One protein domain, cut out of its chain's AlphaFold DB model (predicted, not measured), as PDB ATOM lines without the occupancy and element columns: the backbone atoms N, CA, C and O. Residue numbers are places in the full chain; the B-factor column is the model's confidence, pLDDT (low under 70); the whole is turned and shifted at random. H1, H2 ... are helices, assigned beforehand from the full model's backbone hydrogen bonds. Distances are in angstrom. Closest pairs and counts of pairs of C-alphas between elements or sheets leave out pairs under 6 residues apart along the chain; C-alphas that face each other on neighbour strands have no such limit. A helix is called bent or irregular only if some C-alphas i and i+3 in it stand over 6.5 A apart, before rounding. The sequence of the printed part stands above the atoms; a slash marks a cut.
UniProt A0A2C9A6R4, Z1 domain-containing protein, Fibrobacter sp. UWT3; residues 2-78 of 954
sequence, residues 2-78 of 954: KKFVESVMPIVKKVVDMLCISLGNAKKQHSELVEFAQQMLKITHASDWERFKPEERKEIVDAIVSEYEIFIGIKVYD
ATOM      1  N   LYS A   2     109.521  42.375  65.218       36.88
ATOM      2  CA  LYS A   2     108.662  41.426  65.977       36.88
ATOM      3  C   LYS A   2     107.385  40.990  65.221       36.88
ATOM      4  O   LYS A   2     107.151  39.801  65.062       36.88
ATOM      5  N   LYS A   3     106.683  41.949  64.598       44.69
ATOM      6  CA  LYS A   3     105.540  41.690  63.693       44.69
ATOM      7  C   LYS A   3     105.886  40.883  62.429       44.69
ATOM      8  O   LYS A   3     105.018  40.217  61.889       44.69
ATOM      9  N   PHE A   4     107.129  40.966  61.945       58.88
ATOM     10  CA  PHE A   4     107.583  40.223  60.763       58.88
ATOM     11  C   PHE A   4     107.871  38.765  61.134       58.88
ATOM     12  O   PHE A   4     107.346  37.858  60.502       58.88
ATOM     13  N   VAL A   5     108.595  38.539  62.234       54.22
ATOM     14  CA  VAL A   5     108.892  37.191  62.743       54.22
ATOM     15  C   VAL A   5     107.603  36.434  63.080       54.22
ATOM     16  O   VAL A   5     107.418  35.318  62.606       54.22
ATOM     17  N   GLU A   6     106.662  37.057  63.797       56.59
ATOM     18  CA  GLU A   6     105.353  36.450  64.104       56.59
ATOM     19  C   GLU A   6     104.558  36.086  62.839       56.59
ATOM     20  O   GLU A   6     103.917  35.038  62.801       56.59
ATOM     21  N   SER A   7     104.652  36.896  61.776       66.69
ATOM     22  CA  SER A   7     103.957  36.626  60.511       66.69
ATOM     23  C   SER A   7     104.548  35.465  59.702       66.69
ATOM     24  O   SER A   7     103.834  34.865  58.902       66.69
ATOM     25  N   VAL A   8     105.826  35.119  59.914       73.12
ATOM     26  CA  VAL A   8     106.542  34.106  59.113       73.12
ATOM     27  C   VAL A   8     106.753  32.784  59.871       73.12
ATOM     28  O   VAL A   8     107.010  31.753  59.250       73.12
ATOM     29  N   MET A   9     106.546  32.746  61.192       74.06
ATOM     30  CA  MET A   9     106.644  31.513  61.995       74.06
ATOM     31  C   MET A   9     105.797  30.320  61.499       74.06
ATOM     32  O   MET A   9     106.286  29.190  61.579       74.06
ATOM     33  N   PRO A  10     104.577  30.501  60.953       77.56
ATOM     34  CA  PRO A  10     103.829  29.391  60.358       77.56
ATOM     35  C   PRO A  10     104.547  28.757  59.156       77.56
ATOM     36  O   PRO A  10     104.511  27.538  58.986       77.56
ATOM     37  N   ILE A  11     105.238  29.574  58.351       81.31
ATOM     38  CA  ILE A  11     106.033  29.125  57.199       81.31
ATOM     39  C   ILE A  11     107.273  28.375  57.695       81.31
ATOM     40  O   ILE A  11     107.558  27.281  57.212       81.31
ATOM     41  N   VAL A  12     107.963  28.921  58.705       80.00
ATOM     42  CA  VAL A  12     109.151  28.302  59.317       80.00
ATOM     43  C   VAL A  12     108.832  26.897  59.828       80.00
ATOM     44  O   VAL A  12     109.482  25.943  59.405       80.00
ATOM     45  N   LYS A  13     107.788  26.740  60.653       78.50
ATOM     46  CA  LYS A  13     107.390  25.430  61.203       78.50
ATOM     47  C   LYS A  13     107.075  24.411  60.110       78.50
ATOM     48  O   LYS A  13     107.595  23.301  60.129       78.50
ATOM     49  N   LYS A  14     106.295  24.815  59.105       81.62
ATOM     50  CA  LYS A  14     105.883  23.927  58.012       81.62
ATOM     51  C   LYS A  14     107.064  23.449  57.159       81.62
ATOM     52  O   LYS A  14     107.060  22.311  56.696       81.62
ATOM     53  N   VAL A  15     108.069  24.300  56.938       83.12
ATOM     54  CA  VAL A  15     109.288  23.916  56.204       83.12
ATOM     55  C   VAL A  15     110.193  23.025  57.059       83.12
ATOM     56  O   VAL A  15     110.756  22.067  56.530       83.12
ATOM     57  N   VAL A  16     110.294  23.281  58.366       82.94
ATOM     58  CA  VAL A  16     111.050  22.434  59.306       82.94
ATOM     59  C   VAL A  16     110.471  21.021  59.358       82.94
ATOM     60  O   VAL A  16     111.226  20.068  59.180       82.94
ATOM     61  N   ASP A  17     109.151  20.871  59.474       80.69
ATOM     62  CA  ASP A  17     108.496  19.554  59.480       80.69
ATOM     63  C   ASP A  17     108.820  18.750  58.207       80.69
ATOM     64  O   ASP A  17     109.114  17.552  58.258       80.69
ATOM     65  N   MET A  18     108.841  19.409  57.042       79.69
ATOM     66  CA  MET A  18     109.218  18.757  55.783       79.69
ATOM     67  C   MET A  18     110.713  18.435  55.699       79.69
ATOM     68  O   MET A  18     111.087  17.405  55.129       79.69
ATOM     69  N   LEU A  19     111.583  19.275  56.265       82.19
ATOM     70  CA  LEU A  19     113.010  18.970  56.380       82.19
ATOM     71  C   LEU A  19     113.233  17.734  57.255       82.19
ATOM     72  O   LEU A  19     113.978  16.847  56.849       82.19
ATOM     73  N   CYS A  20     112.527  17.606  58.381       78.62
ATOM     74  CA  CYS A  20     112.562  16.426  59.253       78.62
ATOM     75  C   CYS A  20     112.186  15.143  58.511       78.62
ATOM     76  O   CYS A  20     112.894  14.138  58.615       78.62
ATOM     77  N   ILE A  21     111.134  15.199  57.690       80.19
ATOM     78  CA  ILE A  21     110.699  14.067  56.865       80.19
ATOM     79  C   ILE A  21     111.740  13.741  55.783       80.19
ATOM     80  O   ILE A  21     112.141  12.588  55.640       80.19
ATOM     81  N   SER A  22     112.202  14.744  55.030       77.44
ATOM     82  CA  SER A  22     113.103  14.536  53.883       77.44
ATOM     83  C   SER A  22     114.516  14.102  54.279       77.44
ATOM     84  O   SER A  22     115.139  13.307  53.576       77.44
ATOM     85  N   LEU A  23     115.016  14.587  55.416       79.81
ATOM     86  CA  LEU A  23     116.347  14.271  55.931       79.81
ATOM     87  C   LEU A  23     116.332  13.105  56.929       79.81
ATOM     88  O   LEU A  23     117.395  12.734  57.427       79.81
ATOM     89  N   GLY A  24     115.166  12.525  57.238       75.81
ATOM     90  CA  GLY A  24     115.030  11.409  58.178       75.81
ATOM     91  C   GLY A  24     115.592  11.720  59.569       75.81
ATOM     92  O   GLY A  24     116.208  10.856  60.189       75.81
ATOM     93  N   ASN A  25     115.450  12.969  60.026       75.25
ATOM     94  CA  ASN A  25     116.038  13.493  61.267       75.25
ATOM     95  C   ASN A  25     117.577  13.359  61.357       75.25
ATOM     96  O   ASN A  25     118.147  13.335  62.451       75.25
ATOM     97  N   ALA A  26     118.278  13.257  60.220       69.69
ATOM     98  CA  ALA A  26     119.730  13.119  60.187       69.69
ATOM     99  C   ALA A  26     120.455  14.443  60.491       69.69
ATOM    100  O   ALA A  26     120.019  15.532  60.105       69.69
ATOM    101  N   LYS A  27     121.627  14.328  61.130       77.56
ATOM    102  CA  LYS A  27     122.549  15.449  61.367       77.56
ATOM    103  C   LYS A  27     123.298  15.792  60.075       77.56
ATOM    104  O   LYS A  27     123.920  14.914  59.478       77.56
ATOM    105  N   LYS A  28     123.249  17.059  59.662       78.06
ATOM    106  CA  LYS A  28     123.906  17.598  58.458       78.06
ATOM    107  C   LYS A  28     124.779  18.798  58.813       78.06
ATOM    108  O   LYS A  28     124.614  19.371  59.891       78.06
ATOM    109  N   GLN A  29     125.730  19.154  57.947       74.56
ATOM    110  CA  GLN A  29     126.509  20.376  58.161       74.56
ATOM    111  C   GLN A  29     125.615  21.611  57.983       74.56
ATOM    112  O   GLN A  29     124.685  21.601  57.181       74.56
ATOM    113  N   HIS A  30     125.913  22.688  58.714       77.50
ATOM    114  CA  HIS A  30     125.113  23.916  58.691       77.50
ATOM    115  C   HIS A  30     124.948  24.486  57.270       77.50
ATOM    116  O   HIS A  30     123.848  24.857  56.876       77.50
ATOM    117  N   SER A  31     126.015  24.480  56.465       76.12
ATOM    118  CA  SER A  31     125.979  24.916  55.062       76.12
ATOM    119  C   SER A  31     125.022  24.089  54.198       76.12
ATOM    120  O   SER A  31     124.293  24.654  53.389       76.12
ATOM    121  N   GLU A  32     124.972  22.770  54.402       78.44
ATOM    122  CA  GLU A  32     124.045  21.882  53.689       78.44
ATOM    123  C   GLU A  32     122.595  22.169  54.097       78.44
ATOM    124  O   GLU A  32     121.706  22.214  53.249       78.44
ATOM    125  N   LEU A  33     122.341  22.407  55.391       82.62
ATOM    126  CA  LEU A  33     121.005  22.746  55.894       82.62
ATOM    127  C   LEU A  33     120.493  24.072  55.330       82.62
ATOM    128  O   LEU A  33     119.318  24.160  54.982       82.62
ATOM    129  N   VAL A  34     121.365  25.075  55.195       85.19
ATOM    130  CA  VAL A  34     121.030  26.355  54.555       85.19
ATOM    131  C   VAL A  34     120.595  26.137  53.102       85.19
ATOM    132  O   VAL A  34     119.578  26.690  52.680       85.19
ATOM    133  N   GLU A  35     121.305  25.298  52.343       84.25
ATOM    134  CA  GLU A  35     120.930  24.967  50.961       84.25
ATOM    135  C   GLU A  35     119.595  24.212  50.884       84.25
ATOM    136  O   GLU A  35     118.724  24.583  50.090       84.25
ATOM    137  N   PHE A  36     119.391  23.203  51.737       85.19
ATOM    138  CA  PHE A  36     118.133  22.451  51.790       85.19
ATOM    139  C   PHE A  36     116.950  23.338  52.185       85.19
ATOM    140  O   PHE A  36     115.904  23.287  51.537       85.19
ATOM    141  N   ALA A  37     117.113  24.195  53.194       85.12
ATOM    142  CA  ALA A  37     116.083  25.135  53.620       85.12
ATOM    143  C   ALA A  37     115.706  26.105  52.490       85.12
ATOM    144  O   ALA A  37     114.520  26.307  52.221       85.12
ATOM    145  N   GLN A  38     116.692  26.645  51.764       87.00
ATOM    146  CA  GLN A  38     116.448  27.520  50.612       87.00
ATOM    147  C   GLN A  38     115.723  26.809  49.465       87.00
ATOM    148  O   GLN A  38     114.830  27.395  48.848       87.00
ATOM    149  N   GLN A  39     116.092  25.565  49.155       84.38
ATOM    150  CA  GLN A  39     115.419  24.780  48.118       84.38
ATOM    151  C   GLN A  39     113.975  24.455  48.518       84.38
ATOM    152  O   GLN A  39     113.058  24.664  47.724       84.38
ATOM    153  N   MET A  40     113.752  24.033  49.763       83.06
ATOM    154  CA  MET A  40     112.421  23.687  50.268       83.06
ATOM    155  C   MET A  40     111.494  24.902  50.342       83.06
ATOM    156  O   MET A  40     110.320  24.797  49.984       83.06
ATOM    157  N   LEU A  41     112.008  26.077  50.712       82.62
ATOM    158  CA  LEU A  41     111.268  27.342  50.653       82.62
ATOM    159  C   LEU A  41     110.844  27.702  49.225       82.62
ATOM    160  O   LEU A  41     109.682  28.041  48.999       82.62
ATOM    161  N   LYS A  42     111.756  27.576  48.251       80.19
ATOM    162  CA  LYS A  42     111.459  27.832  46.832       80.19
ATOM    163  C   LYS A  42     110.409  26.878  46.264       80.19
ATOM    164  O   LYS A  42     109.672  27.274  45.371       80.19
ATOM    165  N   ILE A  43     110.340  25.645  46.764       77.94
ATOM    166  CA  ILE A  43     109.375  24.635  46.305       77.94
ATOM    167  C   ILE A  43     108.007  24.836  46.964       77.94
ATOM    168  O   ILE A  43     106.978  24.768  46.298       77.94
ATOM    169  N   THR A  44     107.981  25.074  48.274       72.50
ATOM    170  CA  THR A  44     106.737  25.054  49.060       72.50
ATOM    171  C   THR A  44     106.021  26.404  49.113       72.50
ATOM    172  O   THR A  44     104.805  26.422  49.284       72.50
ATOM    173  N   HIS A  45     106.751  27.517  48.976       75.25
ATOM    174  CA  HIS A  45     106.236  28.886  49.120       75.25
ATOM    175  C   HIS A  45     106.824  29.816  48.040       75.25
ATOM    176  O   HIS A  45     107.229  30.943  48.323       75.25
ATOM    177  N   ALA A  46     106.887  29.353  46.784       70.31
ATOM    178  CA  ALA A  46     107.503  30.074  45.660       70.31
ATOM    179  C   ALA A  46     106.979  31.517  45.484       70.31
ATOM    180  O   ALA A  46     107.758  32.442  45.258       70.31
ATOM    181  N   SER A  47     105.665  31.715  45.634       65.69
ATOM    182  CA  SER A  47     104.998  33.016  45.500       65.69
ATOM    183  C   SER A  47     105.329  34.001  46.625       65.69
ATOM    184  O   SER A  47     105.384  35.206  46.385       65.69
ATOM    185  N   ASP A  48     105.561  33.503  47.842       69.75
ATOM    186  CA  ASP A  48     105.928  34.332  48.996       69.75
ATOM    187  C   ASP A  48     107.436  34.593  49.018       69.75
ATOM    188  O   ASP A  48     107.879  35.696  49.336       69.75
ATOM    189  N   TRP A  49     108.231  33.612  48.577       72.38
ATOM    190  CA  TRP A  49     109.680  33.723  48.457       72.38
ATOM    191  C   TRP A  49     110.095  34.908  47.582       72.38
ATOM    192  O   TRP A  49     110.977  35.673  47.972       72.38
ATOM    193  N   GLU A  50     109.433  35.118  46.439       72.56
ATOM    194  CA  GLU A  50     109.736  36.252  45.558       72.56
ATOM    195  C   GLU A  50     109.374  37.621  46.157       72.56
ATOM    196  O   GLU A  50     110.010  38.616  45.808       72.56
ATOM    197  N   ARG A  51     108.435  37.676  47.112       75.25
ATOM    198  CA  ARG A  51     108.009  38.920  47.778       75.25
ATOM    199  C   ARG A  51     108.970  39.398  48.866       75.25
ATOM    200  O   ARG A  51     109.054  40.603  49.091       75.25
ATOM    201  N   PHE A  52     109.692  38.493  49.527       79.38
ATOM    202  CA  PHE A  52     110.643  38.860  50.583       79.38
ATOM    203  C   PHE A  52     111.897  39.536  50.019       79.38
ATOM    204  O   PHE A  52     112.426  39.122  48.980       79.38
ATOM    205  N   LYS A  53     112.421  40.536  50.733       81.62
ATOM    206  CA  LYS A  53     113.716  41.159  50.419       81.62
ATOM    207  C   LYS A  53     114.875  40.181  50.679       81.62
ATOM    208  O   LYS A  53     114.725  39.255  51.472       81.62
ATOM    209  N   PRO A  54     116.062  40.378  50.074       76.12
ATOM    210  CA  PRO A  54     117.210  39.486  50.275       76.12
ATOM    211  C   PRO A  54     117.615  39.283  51.745       76.12
ATOM    212  O   PRO A  54     117.975  38.177  52.135       76.12
ATOM    213  N   GLU A  55     117.519  40.333  52.562       73.06
ATOM    214  CA  GLU A  55     117.828  40.294  53.999       73.06
ATOM    215  C   GLU A  55     116.790  39.477  54.783       73.06
ATOM    216  O   GLU A  55     117.147  38.621  55.586       73.06
ATOM    217  N   GLU A  56     115.506  39.647  54.461       77.81
ATOM    218  CA  GLU A  56     114.390  38.895  55.047       77.81
ATOM    219  C   GLU A  56     114.451  37.407  54.681       77.81
ATOM    220  O   GLU A  56     114.252  36.539  55.527       77.81
ATOM    221  N   ARG A  57     114.796  37.086  53.428       81.00
ATOM    222  CA  ARG A  57     115.003  35.700  52.976       81.00
ATOM    223  C   ARG A  57     116.087  34.999  53.783       81.00
ATOM    224  O   ARG A  57     115.942  33.821  54.099       81.00
ATOM    225  N   LYS A  58     117.165  35.717  54.105       79.44
ATOM    226  CA  LYS A  58     118.255  35.192  54.925       79.44
ATOM    227  C   LYS A  58     117.778  34.908  56.349       79.44
ATOM    228  O   LYS A  58     117.987  33.803  56.828       79.44
ATOM    229  N   GLU A  59     117.058  35.840  56.973       76.81
ATOM    230  CA  GLU A  59     116.508  35.648  58.324       76.81
ATOM    231  C   GLU A  59     115.543  34.454  58.412       76.81
ATOM    232  O   GLU A  59     115.583  33.697  59.380       76.81
ATOM    233  N   ILE A  60     114.704  34.243  57.394       81.62
ATOM    234  CA  ILE A  60     113.758  33.117  57.356       81.62
ATOM    235  C   ILE A  60     114.501  31.782  57.230       81.62
ATOM    236  O   ILE A  60     114.161  30.816  57.912       81.62
ATOM    237  N   VAL A  61     115.522  31.722  56.372       84.12
ATOM    238  CA  VAL A  61     116.363  30.527  56.214       84.12
ATOM    239  C   VAL A  61     117.119  30.230  57.505       84.12
ATOM    240  O   VAL A  61     117.106  29.088  57.958       84.12
ATOM    241  N   ASP A  62     117.708  31.247  58.131       78.25
ATOM    242  CA  ASP A  62     118.432  31.103  59.395       78.25
ATOM    243  C   ASP A  62     117.495  30.613  60.516       78.25
ATOM    244  O   ASP A  62     117.874  29.745  61.304       78.25
ATOM    245  N   ALA A  63     116.244  31.090  60.550       77.31
ATOM    246  CA  ALA A  63     115.224  30.620  61.488       77.31
ATOM    247  C   ALA A  63     114.842  29.146  61.258       77.31
ATOM    248  O   ALA A  63     114.761  28.386  62.222       77.31
ATOM    249  N   ILE A  64     114.663  28.719  60.002       82.62
ATOM    250  CA  ILE A  64     114.364  27.318  59.641       82.62
ATOM    251  C   ILE A  64     115.517  26.394  60.021       82.62
ATOM    252  O   ILE A  64     115.294  25.350  60.631       82.62
ATOM    253  N   VAL A  65     116.750  26.771  59.681       81.69
ATOM    254  CA  VAL A  65     117.936  25.975  60.014       81.69
ATOM    255  C   VAL A  65     118.097  25.881  61.525       81.69
ATOM    256  O   VAL A  65     118.342  24.794  62.041       81.69
ATOM    257  N   SER A  66     117.900  26.987  62.248       70.31
ATOM    258  CA  SER A  66     118.017  26.990  63.704       70.31
ATOM    259  C   SER A  66     116.930  26.151  64.384       70.31
ATOM    260  O   SER A  66     117.252  25.419  65.316       70.31
ATOM    261  N   GLU A  67     115.675  26.208  63.932       72.88
ATOM    262  CA  GLU A  67     114.594  25.344  64.439       72.88
ATOM    263  C   GLU A  67     114.858  23.864  64.141       72.88
ATOM    264  O   GLU A  67     114.756  23.022  65.030       72.88
ATOM    265  N   TYR A  68     115.303  23.537  62.924       76.19
ATOM    266  CA  TYR A  68     115.677  22.168  62.577       76.19
ATOM    267  C   TYR A  68     116.837  21.659  63.451       76.19
ATOM    268  O   TYR A  68     116.755  20.559  63.991       76.19
ATOM    269  N   GLU A  69     117.888  22.463  63.659       72.19
ATOM    270  CA  GLU A  69     119.032  22.143  64.532       72.19
ATOM    271  C   GLU A  69     118.637  21.945  66.006       72.19
ATOM    272  O   GLU A  69     119.252  21.118  66.691       72.19
ATOM    273  N   ILE A  70     117.635  22.684  66.497       59.91
ATOM    274  CA  ILE A  70     117.043  22.499  67.832       59.91
ATOM    275  C   ILE A  70     116.278  21.174  67.876       59.91
ATOM    276  O   ILE A  70     116.497  20.371  68.785       59.91
ATOM    277  N   PHE A  71     115.444  20.905  66.869       68.75
ATOM    278  CA  PHE A  71     114.637  19.691  66.778       68.75
ATOM    279  C   PHE A  71     115.488  18.408  66.796       68.75
ATOM    280  O   PHE A  71     115.173  17.463  67.519       68.75
ATOM    281  N   ILE A  72     116.614  18.378  66.073       70.69
ATOM    282  CA  ILE A  72     117.533  17.221  66.054       70.69
ATOM    283  C   ILE A  72     118.572  17.225  67.195       70.69
ATOM    284  O   ILE A  72     119.484  16.386  67.221       70.69
ATOM    285  N   GLY A  73     118.467  18.168  68.137       48.00
ATOM    286  CA  GLY A  73     119.301  18.245  69.339       48.00
ATOM    287  C   GLY A  73     120.767  18.621  69.090       48.00
ATOM    288  O   GLY A  73     121.638  18.248  69.881       48.00
ATOM    289  N   ILE A  74     121.072  19.314  67.986       57.53
ATOM    290  CA  ILE A  74     122.407  19.882  67.723       57.53
ATOM    291  C   ILE A  74     122.596  21.177  68.521       57.53
ATOM    292  O   ILE A  74     123.656  21.371  69.120       57.53
ATOM    293  N   LYS A  75     121.559  22.017  68.598       40.84
ATOM    294  CA  LYS A  75     121.499  23.155  69.523       40.84
ATOM    295  C   LYS A  75     120.666  22.789  70.745       40.84
ATOM    296  O   LYS A  75     119.540  22.320  70.630       40.84
ATOM    297  N   VAL A  76     121.235  23.011  71.927       34.66
ATOM    298  CA  VAL A  76     120.459  23.102  73.169       34.66
ATOM    299  C   VAL A  76     119.766  24.463  73.137       34.66
ATOM    300  O   VAL A  76     120.381  25.426  72.687       34.66
ATOM    301  N   TYR A  77     118.501  24.519  73.557       30.95
ATOM    302  CA  TYR A  77     117.752  25.766  73.719       30.95
ATOM    303  C   TYR A  77     118.618  26.775  74.481       30.95
ATOM    304  O   TYR A  77     118.911  26.559  75.656       30.95
ATOM    305  N   ASP A  78     119.033  27.839  73.801       34.62
ATOM    306  CA  ASP A  78     119.604  29.014  74.440       34.62
ATOM    307  C   ASP A  78     118.564  30.132  74.287       34.62
ATOM    308  O   ASP A  78     118.241  30.499  73.151       34.62
TER     309      ASP A  78
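Overview. This is residues 2 to 78 of the 954 residues of the protein "Z1 domain-containing protein" of Fibrobacter sp. UWT3 (UniProt A0A2C9A6R4). Three helices, H1, H2 and H4, cross at wide angles in a triangle, each touching the other two; short H3 lies between H2 and H4 along the chain. The 77 printed residues hold four named helices, H1 to H4, and no named strand: all helix. The whole is compact, radius of gyration of the C-alphas 11.9 A, spans 31 by 27 by 19 A.

Along the chain. Find C-alpha 2 at (108.662, 41.426, 65.977); H1 runs to residue 23, 30.0 A, irregular with C-alphas 7 and 10 7.2 A apart, and a kink of 42 degrees near residue 10. Then come H2, residues 30 to 44, 20.8 A; H3, 46 to 49; and H4, 54 to 71, 25.9 A, ending at C-alpha 71 (114.637, 19.691, 66.778).

Arrangement. Helix packing is mostly crossed, without shallow tilts. Look at Val 12 and Ile 64, closest C-alphas of H1 and H4, 5.3 A: these touch, H4 with residues 60 to 68 alone, at a steep tilt of 54 degrees, the same way. H1, with residues 15 to 19 alone, touches H2 about perpendicular, 79 degrees; Val 15 and Met 40 have the closest C-alphas, 6.7 A. H4, with residues 61 to 65 alone, touches H2 at 68 degrees, steep but only just, opposite ways; Ala 37 and Val 61 have the closest C-alphas, 6.0 A. H3 is close to but not clearly touching H2; H1 and H3 are apart. Every O i to N i+4 pair is within hydrogen-bond range in H2 and H4, 16 of 18 in H1; H3 is too short for one.

Size, cuts and confidence. The C-alphas of Ser 47 and Val 76, the farthest apart, are 33.2 A from each other. The printed part has no cut and no long link. Mean pLDDT of the printed part is 72.9; look for values under 70 at residues 2 to 7, 26, 47 to 48, 70 to 71 and 73 to 78.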